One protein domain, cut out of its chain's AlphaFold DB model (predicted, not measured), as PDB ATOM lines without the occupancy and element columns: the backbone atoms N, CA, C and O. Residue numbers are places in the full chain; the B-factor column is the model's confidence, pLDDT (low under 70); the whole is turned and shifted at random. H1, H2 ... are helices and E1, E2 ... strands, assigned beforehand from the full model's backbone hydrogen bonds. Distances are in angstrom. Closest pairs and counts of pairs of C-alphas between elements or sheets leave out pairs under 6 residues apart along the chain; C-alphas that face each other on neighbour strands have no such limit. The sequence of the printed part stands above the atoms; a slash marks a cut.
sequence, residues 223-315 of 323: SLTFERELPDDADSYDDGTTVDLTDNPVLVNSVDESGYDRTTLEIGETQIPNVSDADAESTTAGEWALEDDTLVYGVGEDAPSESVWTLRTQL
ATOM      1  N   SER A 223     124.110 181.914 299.528       49.97
ATOM      2  CA  SER A 223     124.438 181.634 300.926       49.97
ATOM      3  C   SER A 223     125.468 182.627 301.444       49.97
ATOM      4  O   SER A 223     126.349 183.086 300.716       49.97
ATOM      5  N   LEU A 224     125.326 182.957 302.717       49.22
ATOM      6  CA  LEU A 224     126.214 183.796 303.497       49.22
ATOM      7  C   LEU A 224     127.126 182.847 304.284       49.22
ATOM      8  O   LEU A 224     126.620 181.953 304.954       49.22
ATOM      9  N   THR A 225     128.446 182.954 304.124       51.22
ATOM     10  CA  THR A 225     129.421 182.090 304.815       51.22
ATOM     11  C   THR A 225     130.328 182.947 305.686       51.22
ATOM     12  O   THR A 225     130.904 183.916 305.191       51.22
ATOM     13  N   PHE A 226     130.463 182.569 306.952       51.56
ATOM     14  CA  PHE A 226     131.328 183.203 307.939       51.56
ATOM     15  C   PHE A 226     132.295 182.189 308.498       51.56
ATOM     16  O   PHE A 226     131.888 181.073 308.777       51.56
ATOM     17  N   GLU A 227     133.540 182.598 308.686       61.19
ATOM     18  CA  GLU A 227     134.608 181.760 309.215       61.19
ATOM     19  C   GLU A 227     135.318 182.544 310.322       61.19
ATOM     20  O   GLU A 227     135.672 183.711 310.117       61.19
ATOM     21  N   ARG A 228     135.473 181.944 311.505       54.62
ATOM     22  CA  ARG A 228     136.210 182.530 312.638       54.62
ATOM     23  C   ARG A 228     136.945 181.441 313.412       54.62
ATOM     24  O   ARG A 228     136.674 180.258 313.245       54.62
ATOM     25  N   GLU A 229     137.860 181.859 314.275       64.19
ATOM     26  CA  GLU A 229     138.603 180.976 315.173       64.19
ATOM     27  C   GLU A 229     138.076 181.103 316.607       64.19
ATOM     28  O   GLU A 229     137.797 182.206 317.086       64.19
ATOM     29  N   LEU A 230     137.940 179.966 317.285       70.50
ATOM     30  CA  LEU A 230     137.781 179.874 318.731       70.50
ATOM     31  C   LEU A 230     139.089 180.295 319.434       70.50
ATOM     32  O   LEU A 230     140.167 180.148 318.855       70.50
ATOM     33  N   PRO A 231     139.025 180.777 320.690       73.69
ATOM     34  CA  PRO A 231     140.218 181.091 321.485       73.69
ATOM     35  C   PRO A 231     141.190 179.916 321.653       73.69
ATOM     36  O   PRO A 231     142.404 180.114 321.643       73.69
ATOM     37  N   ASP A 232     140.636 178.715 321.785       83.00
ATOM     38  CA  ASP A 232     141.326 177.434 321.894       83.00
ATOM     39  C   ASP A 232     140.606 176.402 320.999       83.00
ATOM     40  O   ASP A 232     139.447 176.608 320.626       83.00
ATOM     41  N   ASP A 233     141.278 175.300 320.647       89.25
ATOM     42  CA  ASP A 233     140.701 174.203 319.849       89.25
ATOM     43  C   ASP A 233     139.432 173.637 320.517       89.25
ATOM     44  O   ASP A 233     139.337 173.611 321.747       89.25
ATOM     45  N   ALA A 234     138.431 173.202 319.741       85.88
ATOM     46  CA  ALA A 234     137.135 172.812 320.313       85.88
ATOM     47  C   ALA A 234     137.221 171.610 321.285       85.88
ATOM     48  O   ALA A 234     136.455 171.550 322.244       85.88
ATOM     49  N   ASP A 235     138.198 170.716 321.115       92.12
ATOM     50  CA  ASP A 235     138.484 169.583 322.012       92.12
ATOM     51  C   ASP A 235     139.190 169.969 323.325       92.12
ATOM     52  O   ASP A 235     139.392 169.126 324.205       92.12
ATOM     53  N   SER A 236     139.570 171.240 323.477       92.94
ATOM     54  CA  SER A 236     140.196 171.751 324.697       92.94
ATOM     55  C   SER A 236     139.187 172.135 325.784       92.94
ATOM     56  O   SER A 236     139.566 172.245 326.956       92.94
ATOM     57  N   TYR A 237     137.917 172.324 325.414       92.19
ATOM     58  CA  TYR A 237     136.826 172.630 326.337       92.19
ATOM     59  C   TYR A 237     136.264 171.350 326.975       92.19
ATOM     60  O   TYR A 237     136.283 170.274 326.380       92.19
ATOM     61  N   ASP A 238     135.743 171.455 328.201       93.06
ATOM     62  CA  ASP A 238     135.113 170.322 328.887       93.06
ATOM     63  C   ASP A 238     133.737 169.989 328.266       93.06
ATOM     64  O   ASP A 238     132.977 170.894 327.916       93.06
ATOM     65  N   ASP A 239     133.380 168.701 328.211       91.25
ATOM     66  CA  ASP A 239     132.051 168.223 327.782       91.25
ATOM     67  C   ASP A 239     130.911 168.920 328.552       91.25
ATOM     68  O   ASP A 239     130.942 169.046 329.783       91.25
ATOM     69  N   GLY A 240     129.898 169.380 327.812       86.69
ATOM     70  CA  GLY A 240     128.764 170.145 328.328       86.69
ATOM     71  C   GLY A 240     129.054 171.627 328.596       86.69
ATOM     72  O   GLY A 240     128.203 172.309 329.172       86.69
ATOM     73  N   THR A 241     130.229 172.136 328.213       92.44
ATOM     74  CA  THR A 241     130.526 173.576 328.247       92.44
ATOM     75  C   THR A 241     129.818 174.288 327.098       92.44
ATOM     76  O   THR A 241     129.872 173.833 325.959       92.44
ATOM     77  N   THR A 242     129.201 175.432 327.383       91.81
ATOM     78  CA  THR A 242     128.679 176.341 326.356       91.81
ATOM     79  C   THR A 242     129.744 177.373 326.006       91.81
ATOM     80  O   THR A 242     130.274 178.047 326.893       91.81
ATOM     81  N   VAL A 243     130.060 177.483 324.720       88.50
ATOM     82  CA  VAL A 243     131.011 178.443 324.162       88.50
ATOM     83  C   VAL A 243     130.254 179.431 323.289       88.50
ATOM     84  O   VAL A 243     129.613 179.045 322.312       88.50
ATOM     85  N   ASP A 244     130.358 180.714 323.617       81.75
ATOM     86  CA  ASP A 244     129.768 181.780 322.812       81.75
ATOM     87  C   ASP A 244     130.572 181.922 321.514       81.75
ATOM     88  O   ASP A 244     131.745 182.304 321.527       81.75
ATOM     89  N   LEU A 245     129.956 181.594 320.377       71.44
ATOM     90  CA  LEU A 245     130.595 181.745 319.070       71.44
ATOM     91  C   LEU A 245     130.539 183.204 318.627       71.44
ATOM     92  O   LEU A 245     131.537 183.775 318.173       71.44
ATOM     93  N   THR A 246     129.348 183.799 318.714       60.38
ATOM     94  CA  THR A 246     129.124 185.192 318.338       60.38
ATOM     95  C   THR A 246     127.759 185.695 318.792       60.38
ATOM     96  O   THR A 246     126.737 185.063 318.566       60.38
ATOM     97  N   ASP A 247     127.746 186.897 319.340       55.97
ATOM     98  CA  ASP A 247     126.581 187.740 319.632       55.97
ATOM     99  C   ASP A 247     126.300 188.738 318.494       55.97
ATOM    100  O   ASP A 247     125.568 189.711 318.654       55.97
ATOM    101  N   ASN A 248     126.925 188.543 317.325       44.34
ATOM    102  CA  ASN A 248     126.855 189.518 316.252       44.34
ATOM    103  C   ASN A 248     125.445 189.495 315.642       44.34
ATOM    104  O   ASN A 248     125.075 188.487 315.027       44.34
ATOM    105  N   PRO A 249     124.696 190.607 315.710       43.03
ATOM    106  CA  PRO A 249     123.305 190.658 315.276       43.03
ATOM    107  C   PRO A 249     123.151 190.365 313.782       43.03
ATOM    108  O   PRO A 249     122.145 189.806 313.373       43.03
ATOM    109  N   VAL A 250     124.155 190.637 312.940       44.62
ATOM    110  CA  VAL A 250     124.097 190.266 311.514       44.62
ATOM    111  C   VAL A 250     124.076 188.746 311.337       44.62
ATOM    112  O   VAL A 250     123.370 188.240 310.468       44.62
ATOM    113  N   LEU A 251     124.832 188.011 312.154       47.31
ATOM    114  CA  LEU A 251     124.912 186.549 312.104       47.31
ATOM    115  C   LEU A 251     123.672 185.928 312.723       47.31
ATOM    116  O   LEU A 251     123.006 185.106 312.102       47.31
ATOM    117  N   VAL A 252     123.349 186.389 313.922       52.22
ATOM    118  CA  VAL A 252     122.235 185.920 314.732       52.22
ATOM    119  C   VAL A 252     120.904 186.163 314.025       52.22
ATOM    120  O   VAL A 252     120.151 185.211 313.828       52.22
ATOM    121  N   ASN A 253     120.661 187.377 313.520       50.78
ATOM    122  CA  ASN A 253     119.426 187.693 312.798       50.78
ATOM    123  C   ASN A 253     119.347 186.930 311.476       50.78
ATOM    124  O   ASN A 253     118.288 186.426 311.130       50.78
ATOM    125  N   SER A 254     120.464 186.766 310.751       54.12
ATOM    126  CA  SER A 254     120.452 185.967 309.516       54.12
ATOM    127  C   SER A 254     120.013 184.526 309.779       54.12
ATOM    128  O   SER A 254     119.278 183.953 308.971       54.12
ATOM    129  N   VAL A 255     120.461 183.939 310.892       62.00
ATOM    130  CA  VAL A 255     120.089 182.586 311.320       62.00
ATOM    131  C   VAL A 255     118.635 182.525 311.786       62.00
ATOM    132  O   VAL A 255     117.916 181.619 311.364       62.00
ATOM    133  N   ASP A 256     118.198 183.486 312.600       65.44
ATOM    134  CA  ASP A 256     116.826 183.572 313.112       65.44
ATOM    135  C   ASP A 256     115.805 183.753 311.972       65.44
ATOM    136  O   ASP A 256     114.836 183.001 311.856       65.44
ATOM    137  N   GLU A 257     116.080 184.666 311.037       59.25
ATOM    138  CA  GLU A 257     115.207 184.975 309.898       59.25
ATOM    139  C   GLU A 257     115.211 183.892 308.815       59.25
ATOM    140  O   GLU A 257     114.186 183.620 308.181       59.25
ATOM    141  N   SER A 258     116.363 183.268 308.550       63.09
ATOM    142  CA  SER A 258     116.451 182.200 307.545       63.09
ATOM    143  C   SER A 258     115.923 180.865 308.069       63.09
ATOM    144  O   SER A 258     115.525 180.009 307.272       63.09
ATOM    145  N   GLY A 259     115.889 180.702 309.391       67.81
ATOM    146  CA  GLY A 259     115.560 179.465 310.080       67.81
ATOM    147  C   GLY A 259     116.757 178.520 310.210       67.81
ATOM    148  O   GLY A 259     117.665 178.483 309.370       67.81
ATOM    149  N   TYR A 260     116.730 177.708 311.268       79.75
ATOM    150  CA  TYR A 260     117.818 176.795 311.629       79.75
ATOM    151  C   TYR A 260     118.094 175.733 310.553       79.75
ATOM    152  O   TYR A 260     119.253 175.484 310.240       79.75
ATOM    153  N   ASP A 261     117.057 175.220 309.882       74.56
ATOM    154  CA  ASP A 261     117.160 174.216 308.803       74.56
ATOM    155  C   ASP A 261     117.950 174.704 307.572       74.56
ATOM    156  O   ASP A 261     118.319 173.927 306.686       74.56
ATOM    157  N   ARG A 262     118.162 176.020 307.467       71.69
ATOM    158  CA  ARG A 262     118.891 176.679 306.372       71.69
ATOM    159  C   ARG A 262     120.271 177.158 306.784       71.69
ATOM    160  O   ARG A 262     120.972 177.762 305.970       71.69
ATOM    161  N   THR A 263     120.650 176.879 308.022       77.19
ATOM    162  CA  THR A 263     121.916 177.265 308.616       77.19
ATOM    163  C   THR A 263     122.722 176.014 308.930       77.19
ATOM    164  O   THR A 263     122.230 175.047 309.495       77.19
ATOM    165  N   THR A 264     123.985 176.016 308.536       84.94
ATOM    166  CA  THR A 264     124.931 174.941 308.815       84.94
ATOM    167  C   THR A 264     126.117 175.520 309.563       84.94
ATOM    168  O   THR A 264     126.745 176.450 309.065       84.94
ATOM    169  N   LEU A 265     126.415 174.969 310.736       86.88
ATOM    170  CA  LEU A 265     127.646 175.237 311.467       86.88
ATOM    171  C   LEU A 265     128.605 174.058 311.268       86.88
ATOM    172  O   LEU A 265     128.209 172.902 311.407       86.88
ATOM    173  N   GLU A 266     129.859 174.349 310.956       89.44
ATOM    174  CA  GLU A 266     130.958 173.390 310.866       89.44
ATOM    175  C   GLU A 266     132.093 173.851 311.788       89.44
ATOM    176  O   GLU A 266     132.370 175.044 311.857       89.44
ATOM    177  N   ILE A 267     132.762 172.935 312.485       85.94
ATOM    178  CA  ILE A 267     134.040 173.184 313.168       85.94
ATOM    179  C   ILE A 267     135.068 172.259 312.517       85.94
ATOM    180  O   ILE A 267     134.914 171.034 312.525       85.94
ATOM    181  N   GLY A 268     136.072 172.847 311.867       84.94
ATOM    182  CA  GLY A 268     136.944 172.128 310.943       84.94
ATOM    183  C   GLY A 268     136.147 171.525 309.783       84.94
ATOM    184  O   GLY A 268     135.524 172.238 309.004       84.94
ATOM    185  N   GLU A 269     136.163 170.196 309.676       86.69
ATOM    186  CA  GLU A 269     135.368 169.435 308.697       86.69
ATOM    187  C   GLU A 269     134.106 168.797 309.321       86.69
ATOM    188  O   GLU A 269     133.386 168.053 308.649       86.69
ATOM    189  N   THR A 270     133.839 169.056 310.607       89.94
ATOM    190  CA  THR A 270     132.749 168.424 311.363       89.94
ATOM    191  C   THR A 270     131.525 169.324 311.403       89.94
ATOM    192  O   THR A 270     131.564 170.410 311.973       89.94
ATOM    193  N   GLN A 271     130.411 168.860 310.837       90.75
ATOM    194  CA  GLN A 271     129.129 169.555 310.927       90.75
ATOM    195  C   GLN A 271     128.535 169.409 312.334       90.75
ATOM    196  O   GLN A 271     128.360 168.293 312.820       90.75
ATOM    197  N   ILE A 272     128.189 170.536 312.952       91.94
ATOM    198  CA  ILE A 272     127.552 170.594 314.266       91.94
ATOM    199  C   ILE A 272     126.036 170.777 314.065       91.94
ATOM    200  O   ILE A 272     125.622 171.709 313.364       91.94
ATOM    201  N   PRO A 273     125.183 169.903 314.628       90.94
ATOM    202  CA  PRO A 273     123.729 170.000 314.495       90.94
ATOM    203  C   PRO A 273     123.151 171.151 315.327       90.94
ATOM    204  O   PRO A 273     123.717 171.536 316.348       90.94
ATOM    205  N   ASN A 274     121.993 171.673 314.917       89.25
ATOM    206  CA  ASN A 274     121.234 172.629 315.722       89.25
ATOM    207  C   ASN A 274     120.397 171.901 316.789       89.25
ATOM    208  O   ASN A 274     119.778 170.885 316.483       89.25
ATOM    209  N   VAL A 275     120.290 172.457 317.999       85.88
ATOM    210  CA  VAL A 275     119.500 171.873 319.107       85.88
ATOM    211  C   VAL A 275     117.994 171.763 318.809       85.88
ATOM    212  O   VAL A 275     117.293 170.923 319.373       85.88
ATOM    213  N   SER A 276     117.471 172.627 317.936       76.00
ATOM    214  CA  SER A 276     116.053 172.685 317.558       76.00
ATOM    215  C   SER A 276     115.728 171.872 316.306       76.00
ATOM    216  O   SER A 276     114.549 171.755 315.956       76.00
ATOM    217  N   ASP A 277     116.732 171.305 315.635       72.38
ATOM    218  CA  ASP A 277     116.513 170.427 314.491       72.38
ATOM    219  C   ASP A 277     115.991 169.071 314.989       72.38
ATOM    220  O   ASP A 277     116.721 168.233 315.516       72.38
ATOM    221  N   ALA A 278     114.679 168.869 314.844       58.97
ATOM    222  CA  ALA A 278     113.992 167.659 315.289       58.97
ATOM    223  C   ALA A 278     114.399 166.399 314.502       58.97
ATOM    224  O   ALA A 278     114.113 165.287 314.961       58.97
ATOM    225  N   ASP A 279     115.024 166.572 313.334       63.22
ATOM    226  CA  ASP A 279     115.520 165.497 312.480       63.22
ATOM    227  C   ASP A 279     117.032 165.250 312.674       63.22
ATOM    228  O   ASP A 279     117.537 164.207 312.241       63.22
ATOM    229  N   ALA A 280     117.751 166.151 313.354       61.16
ATOM    230  CA  ALA A 280     119.153 165.960 313.702       61.16
ATOM    231  C   ALA A 280     119.307 165.038 314.922       61.16
ATOM    232  O   ALA A 280     118.774 165.279 316.005       61.16
ATOM    233  N   GLU A 281     120.081 163.961 314.770       59.84
ATOM    234  CA  GLU A 281     120.534 163.192 315.927       59.84
ATOM    235  C   GLU A 281     121.570 164.036 316.680       59.84
ATOM    236  O   GLU A 281     122.568 164.441 316.086       59.84
ATOM    237  N   SER A 282     121.341 164.301 317.973       62.66
ATOM    238  CA  SER A 282     122.351 164.912 318.849       62.66
ATOM    239  C   SER A 282     123.677 164.167 318.672       62.66
ATOM    240  O   SER A 282     123.733 162.937 318.799       62.66
ATOM    241  N   THR A 283     124.722 164.902 318.284       77.00
ATOM    242  CA  THR A 283     126.018 164.312 317.940       77.00
ATOM    243  C   THR A 283     126.953 164.332 319.136       77.00
ATOM    244  O   THR A 283     126.894 165.234 319.965       77.00
ATOM    245  N   THR A 284     127.879 163.372 319.199       85.19
ATOM    246  CA  THR A 284     128.942 163.400 320.215       85.19
ATOM    247  C   THR A 284     129.899 164.579 320.024       85.19
ATOM    248  O   THR A 284     130.578 164.944 320.970       85.19
ATOM    249  N   ALA A 285     129.899 165.228 318.855       87.38
ATOM    250  CA  ALA A 285     130.665 166.444 318.587       87.38
ATOM    251  C   ALA A 285     130.048 167.715 319.202       87.38
ATOM    252  O   ALA A 285     130.687 168.763 319.170       87.38
ATOM    253  N   GLY A 286     128.834 167.642 319.753       91.12
ATOM    254  CA  GLY A 286     128.127 168.777 320.344       91.12
ATOM    255  C   GLY A 286     126.925 169.245 319.525       91.12
ATOM    256  O   GLY A 286     126.458 168.554 318.615       91.12
ATOM    257  N   GLU A 287     126.417 170.422 319.874       93.31
ATOM    258  CA  GLU A 287     125.257 171.058 319.244       93.31
ATOM    259  C   GLU A 287     125.388 172.582 319.274       93.31
ATOM    260  O   GLU A 287     126.103 173.133 320.105       93.31
ATOM    261  N   TRP A 288     124.713 173.283 318.367       92.75
ATOM    262  CA  TRP A 288     124.642 174.741 318.393       92.75
ATOM    263  C   TRP A 288     123.217 175.233 318.601       92.75
ATOM    264  O   TRP A 288     122.242 174.582 318.212       92.75
ATOM    265  N   ALA A 289     123.097 176.405 319.206       91.19
ATOM    266  CA  ALA A 289     121.824 177.037 319.496       91.19
ATOM    267  C   ALA A 289     121.924 178.555 319.342       91.19
ATOM    268  O   ALA A 289     123.016 179.118 319.249       91.19
ATOM    269  N   LEU A 290     120.761 179.200 319.307       84.00
ATOM    270  CA  LEU A 290     120.641 180.636 319.490       84.00
ATOM    271  C   LEU A 290     120.057 180.881 320.887       84.00
ATOM    272  O   LEU A 290     118.895 180.549 321.127       84.00
ATOM    273  N   GLU A 291     120.860 181.412 321.804       84.88
ATOM    274  CA  GLU A 291     120.476 181.698 323.189       84.88
ATOM    275  C   GLU A 291     120.696 183.183 323.482       84.88
ATOM    276  O   GLU A 291     121.793 183.681 323.272       84.88
ATOM    277  N   ASP A 292     119.659 183.891 323.943       82.31
ATOM    278  CA  ASP A 292     119.726 185.322 324.299       82.31
ATOM    279  C   ASP A 292     120.460 186.181 323.244       82.31
ATOM    280  O   ASP A 292     121.411 186.901 323.549       82.31
ATOM    281  N   ASP A 293     120.041 186.060 321.979       67.38
ATOM    282  CA  ASP A 293     120.636 186.745 320.820       67.38
ATOM    283  C   ASP A 293     122.129 186.429 320.587       67.38
ATOM    284  O   ASP A 293     122.852 187.195 319.954       67.38
ATOM    285  N   THR A 294     122.595 185.270 321.059       71.56
ATOM    286  CA  THR A 294     123.965 184.778 320.879       71.56
ATOM    287  C   THR A 294     123.954 183.397 320.234       71.56
ATOM    288  O   THR A 294     123.245 182.486 320.657       71.56
ATOM    289  N   LEU A 295     124.760 183.217 319.188       75.44
ATOM    290  CA  LEU A 295     125.059 181.906 318.632       75.44
ATOM    291  C   LEU A 295     126.047 181.202 319.561       75.44
ATOM    292  O   LEU A 295     127.181 181.659 319.732       75.44
ATOM    293  N   VAL A 296     125.625 180.078 320.121       89.81
ATOM    294  CA  VAL A 296     126.406 179.301 321.082       89.81
ATOM    295  C   VAL A 296     126.681 177.896 320.560       89.81
ATOM    296  O   VAL A 296     125.879 177.323 319.819       89.81
ATOM    297  N   TYR A 297     127.814 177.338 320.969       91.25
ATOM    298  CA  TYR A 297     128.211 175.954 320.742       91.25
ATOM    299  C   TYR A 297     128.284 175.216 322.079       91.25
ATOM    300  O   TYR A 297     129.098 175.545 322.939       91.25
ATOM    301  N   GLY A 298     127.420 174.222 322.260       92.81
ATOM    302  CA  GLY A 298     127.503 173.245 323.336       92.81
ATOM    303  C   GLY A 298     128.497 172.149 322.968       92.81
ATOM    304  O   GLY A 298     128.255 171.369 322.047       92.81
ATOM    305  N   VAL A 299     129.611 172.096 323.693       93.25
ATOM    306  CA  VAL A 299     130.711 171.145 323.488       93.25
ATOM    307  C   VAL A 299     130.249 169.734 323.853       93.25
ATOM    308  O   VAL A 299     129.707 169.529 324.940       93.25
ATOM    309  N   GLY A 300     130.469 168.766 322.959       90.75
ATOM    310  CA  GLY A 300     130.170 167.348 323.198       90.75
ATOM    311  C   GLY A 300     131.403 166.508 323.554       90.75
ATOM    312  O   GLY A 300     132.539 166.957 323.416       90.75
ATOM    313  N   GLU A 301     131.174 165.259 323.977       90.81
ATOM    314  CA  GLU A 301     132.206 164.300 324.418       90.81
ATOM    315  C   GLU A 301     133.340 164.066 323.394       90.81
ATOM    316  O   GLU A 301     134.483 163.841 323.790       90.81
ATOM    317  N   ASP A 302     133.040 164.148 322.094       91.19
ATOM    318  CA  ASP A 302     133.980 163.991 320.975       91.19
ATOM    319  C   ASP A 302     134.081 165.292 320.147       91.19
ATOM    320  O   ASP A 302     133.919 165.280 318.921       91.19
ATOM    321  N   ALA A 303     134.291 166.435 320.808       90.38
ATOM    322  CA  ALA A 303     134.447 167.720 320.127       90.38
ATOM    323  C   ALA A 303     135.615 167.716 319.105       90.38
ATOM    324  O   ALA A 303     136.620 167.028 319.314       90.38
ATOM    325  N   PRO A 304     135.506 168.462 317.985       91.12
ATOM    326  CA  PRO A 304     136.556 168.516 316.963       91.12
ATOM    327  C   PRO A 304     137.867 169.115 317.494       91.12
ATOM    328  O   PRO A 304     137.854 169.999 318.341       91.12
ATOM    329  N   SER A 305     139.014 168.683 316.966       90.69
ATOM    330  CA  SER A 305     140.333 169.207 317.377       90.69
ATOM    331  C   SER A 305     140.699 170.544 316.722       90.69
ATOM    332  O   SER A 305     141.828 171.016 316.822       90.69
ATOM    333  N   GLU A 306     139.772 171.120 315.967       89.12
ATOM    334  CA  GLU A 306     139.944 172.355 315.226       89.12
ATOM    335  C   GLU A 306     139.368 173.546 315.999       89.12
ATOM    336  O   GLU A 306     138.349 173.450 316.679       89.12
ATOM    337  N   SER A 307     140.007 174.704 315.853       77.94
ATOM    338  CA  SER A 307     139.527 175.987 316.378       77.94
ATOM    339  C   SER A 307     138.729 176.792 315.350       77.94
ATOM    340  O   SER A 307     137.966 177.677 315.725       77.94
ATOM    341  N   VAL A 308     138.870 176.505 314.054       67.38
ATOM    342  CA  VAL A 308     138.153 177.230 312.995       67.38
ATOM    343  C   VAL A 308     136.721 176.720 312.898       67.38
ATOM    344  O   VAL A 308     136.503 175.534 312.647       67.38
ATOM    345  N   TRP A 309     135.751 177.619 313.013       73.06
ATOM    346  CA  TRP A 309     134.345 177.338 312.762       73.06
ATOM    347  C   TRP A 309     133.814 178.137 311.577       73.06
ATOM    348  O   TRP A 309     134.204 179.282 311.345       73.06
ATOM    349  N   THR A 310     132.905 177.517 310.829       67.38
ATOM    350  CA  THR A 310     132.254 178.068 309.647       67.38
ATOM    351  C   THR A 310     130.739 178.023 309.806       67.38
ATOM    352  O   THR A 310     130.162 176.954 309.966       67.38
ATOM    353  N   LEU A 311     130.075 179.172 309.713       66.44
ATOM    354  CA  LEU A 311     128.618 179.280 309.665       66.44
ATOM    355  C   LEU A 311     128.179 179.605 308.239       66.44
ATOM    356  O   LEU A 311     128.579 180.625 307.678       66.44
ATOM    357  N   ARG A 312     127.331 178.765 307.651       68.56
ATOM    358  CA  ARG A 312     126.727 178.985 306.337       68.56
ATOM    359  C   ARG A 312     125.214 179.072 306.453       68.56
ATOM    360  O   ARG A 312     124.576 178.077 306.771       68.56
ATOM    361  N   THR A 313     124.636 180.205 306.073       62.88
ATOM    362  CA  THR A 313     123.182 180.421 306.086       62.88
ATOM    363  C   THR A 313     122.664 180.683 304.678       62.88
ATOM    364  O   THR A 313     123.194 181.529 303.953       62.88
ATOM    365  N   GLN A 314     121.638 179.943 304.252       62.38
ATOM    366  CA  GLN A 314     120.959 180.168 302.974       62.38
ATOM    367  C   GLN A 314     119.916 181.274 303.120       62.38
ATOM    368  O   GLN A 314     119.011 181.171 303.944       62.38
ATOM    369  N   LEU A 315     120.004 182.301 302.277       51.69
ATOM    370  CA  LEU A 315     119.108 183.450 302.355       51.69
ATOM    371  C   LEU A 315     117.742 183.112 301.726       51.69
ATOM    372  O   LEU A 315     117.643 182.783 300.541       51.69
TER     373      LEU A 315
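Overview. This is residues 223 to 315 of the 323 residues of an uncharacterized protein of Haloterrigena daqingensis (UniProt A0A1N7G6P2). Look for a sandwich: the sheets E1 E7 E3 E4 and E2 E6 E5 stand face to face, their strands crossed at 54 degrees, and the short helix H1 packs on both at one end. You will find 93 residues printed, with one named helix and seven named strands in the order E1 E2 H1 E3 E4 E5 E6 E7. Both sheets are antiparallel, the class is mixed, and the whole is compact, with a radius of gyration of the C-alphas of 11.9 A and spans of 32 by 28 by 25 A.

Arrangement. Start at E1, residues 223 to 229, antiparallel to E7, residues 308 to 314; N 226 and O 311 are within hydrogen-bond range at 2.8 A. E7 is also antiparallel to E3, residues 263 to 267, with N 266 and O 310 at 2.8 A. E3 forms a hairpin with E4, residues 270 to 272, with N 272 and O 265 at 2.8 A. In the other sheet E6, residues 294 to 299, is antiparallel to E2, residues 242 to 246, with N 243 and O 297 at 2.8 A. E6 forms a hairpin with E5, residues 286 to 291, with N 289 and O 296 at 3.0 A. H1, residues 249 to 258, is on both sheets: its closest C-alphas to E7 are Val 255 and Thr 313, 6.5 A, and to E6 Val 252 and Leu 295, 6.3 A. Every O i to N i+4 pair in H1 is within hydrogen-bond range.

Along the chain. Find C-alpha 223 at (124.438, 181.634, 300.926); from there E1 runs 20.1 A. H1 begins at C-alpha 249, (123.305, 190.658, 315.276), and runs 13.4 A. E7, also 20.1 A, ends at C-alpha 314, (120.959, 180.168, 302.974).

Size, cuts and confidence. The farthest C-alphas, Asp 238 and Leu 315, are 33.7 A apart. The printed part has no cut; the links E1 to E2 and E4 to E5 are long. Mean pLDDT of the printed part is 75.6; 34 residues are under 70, among them 223 to 229 and 246 to 259.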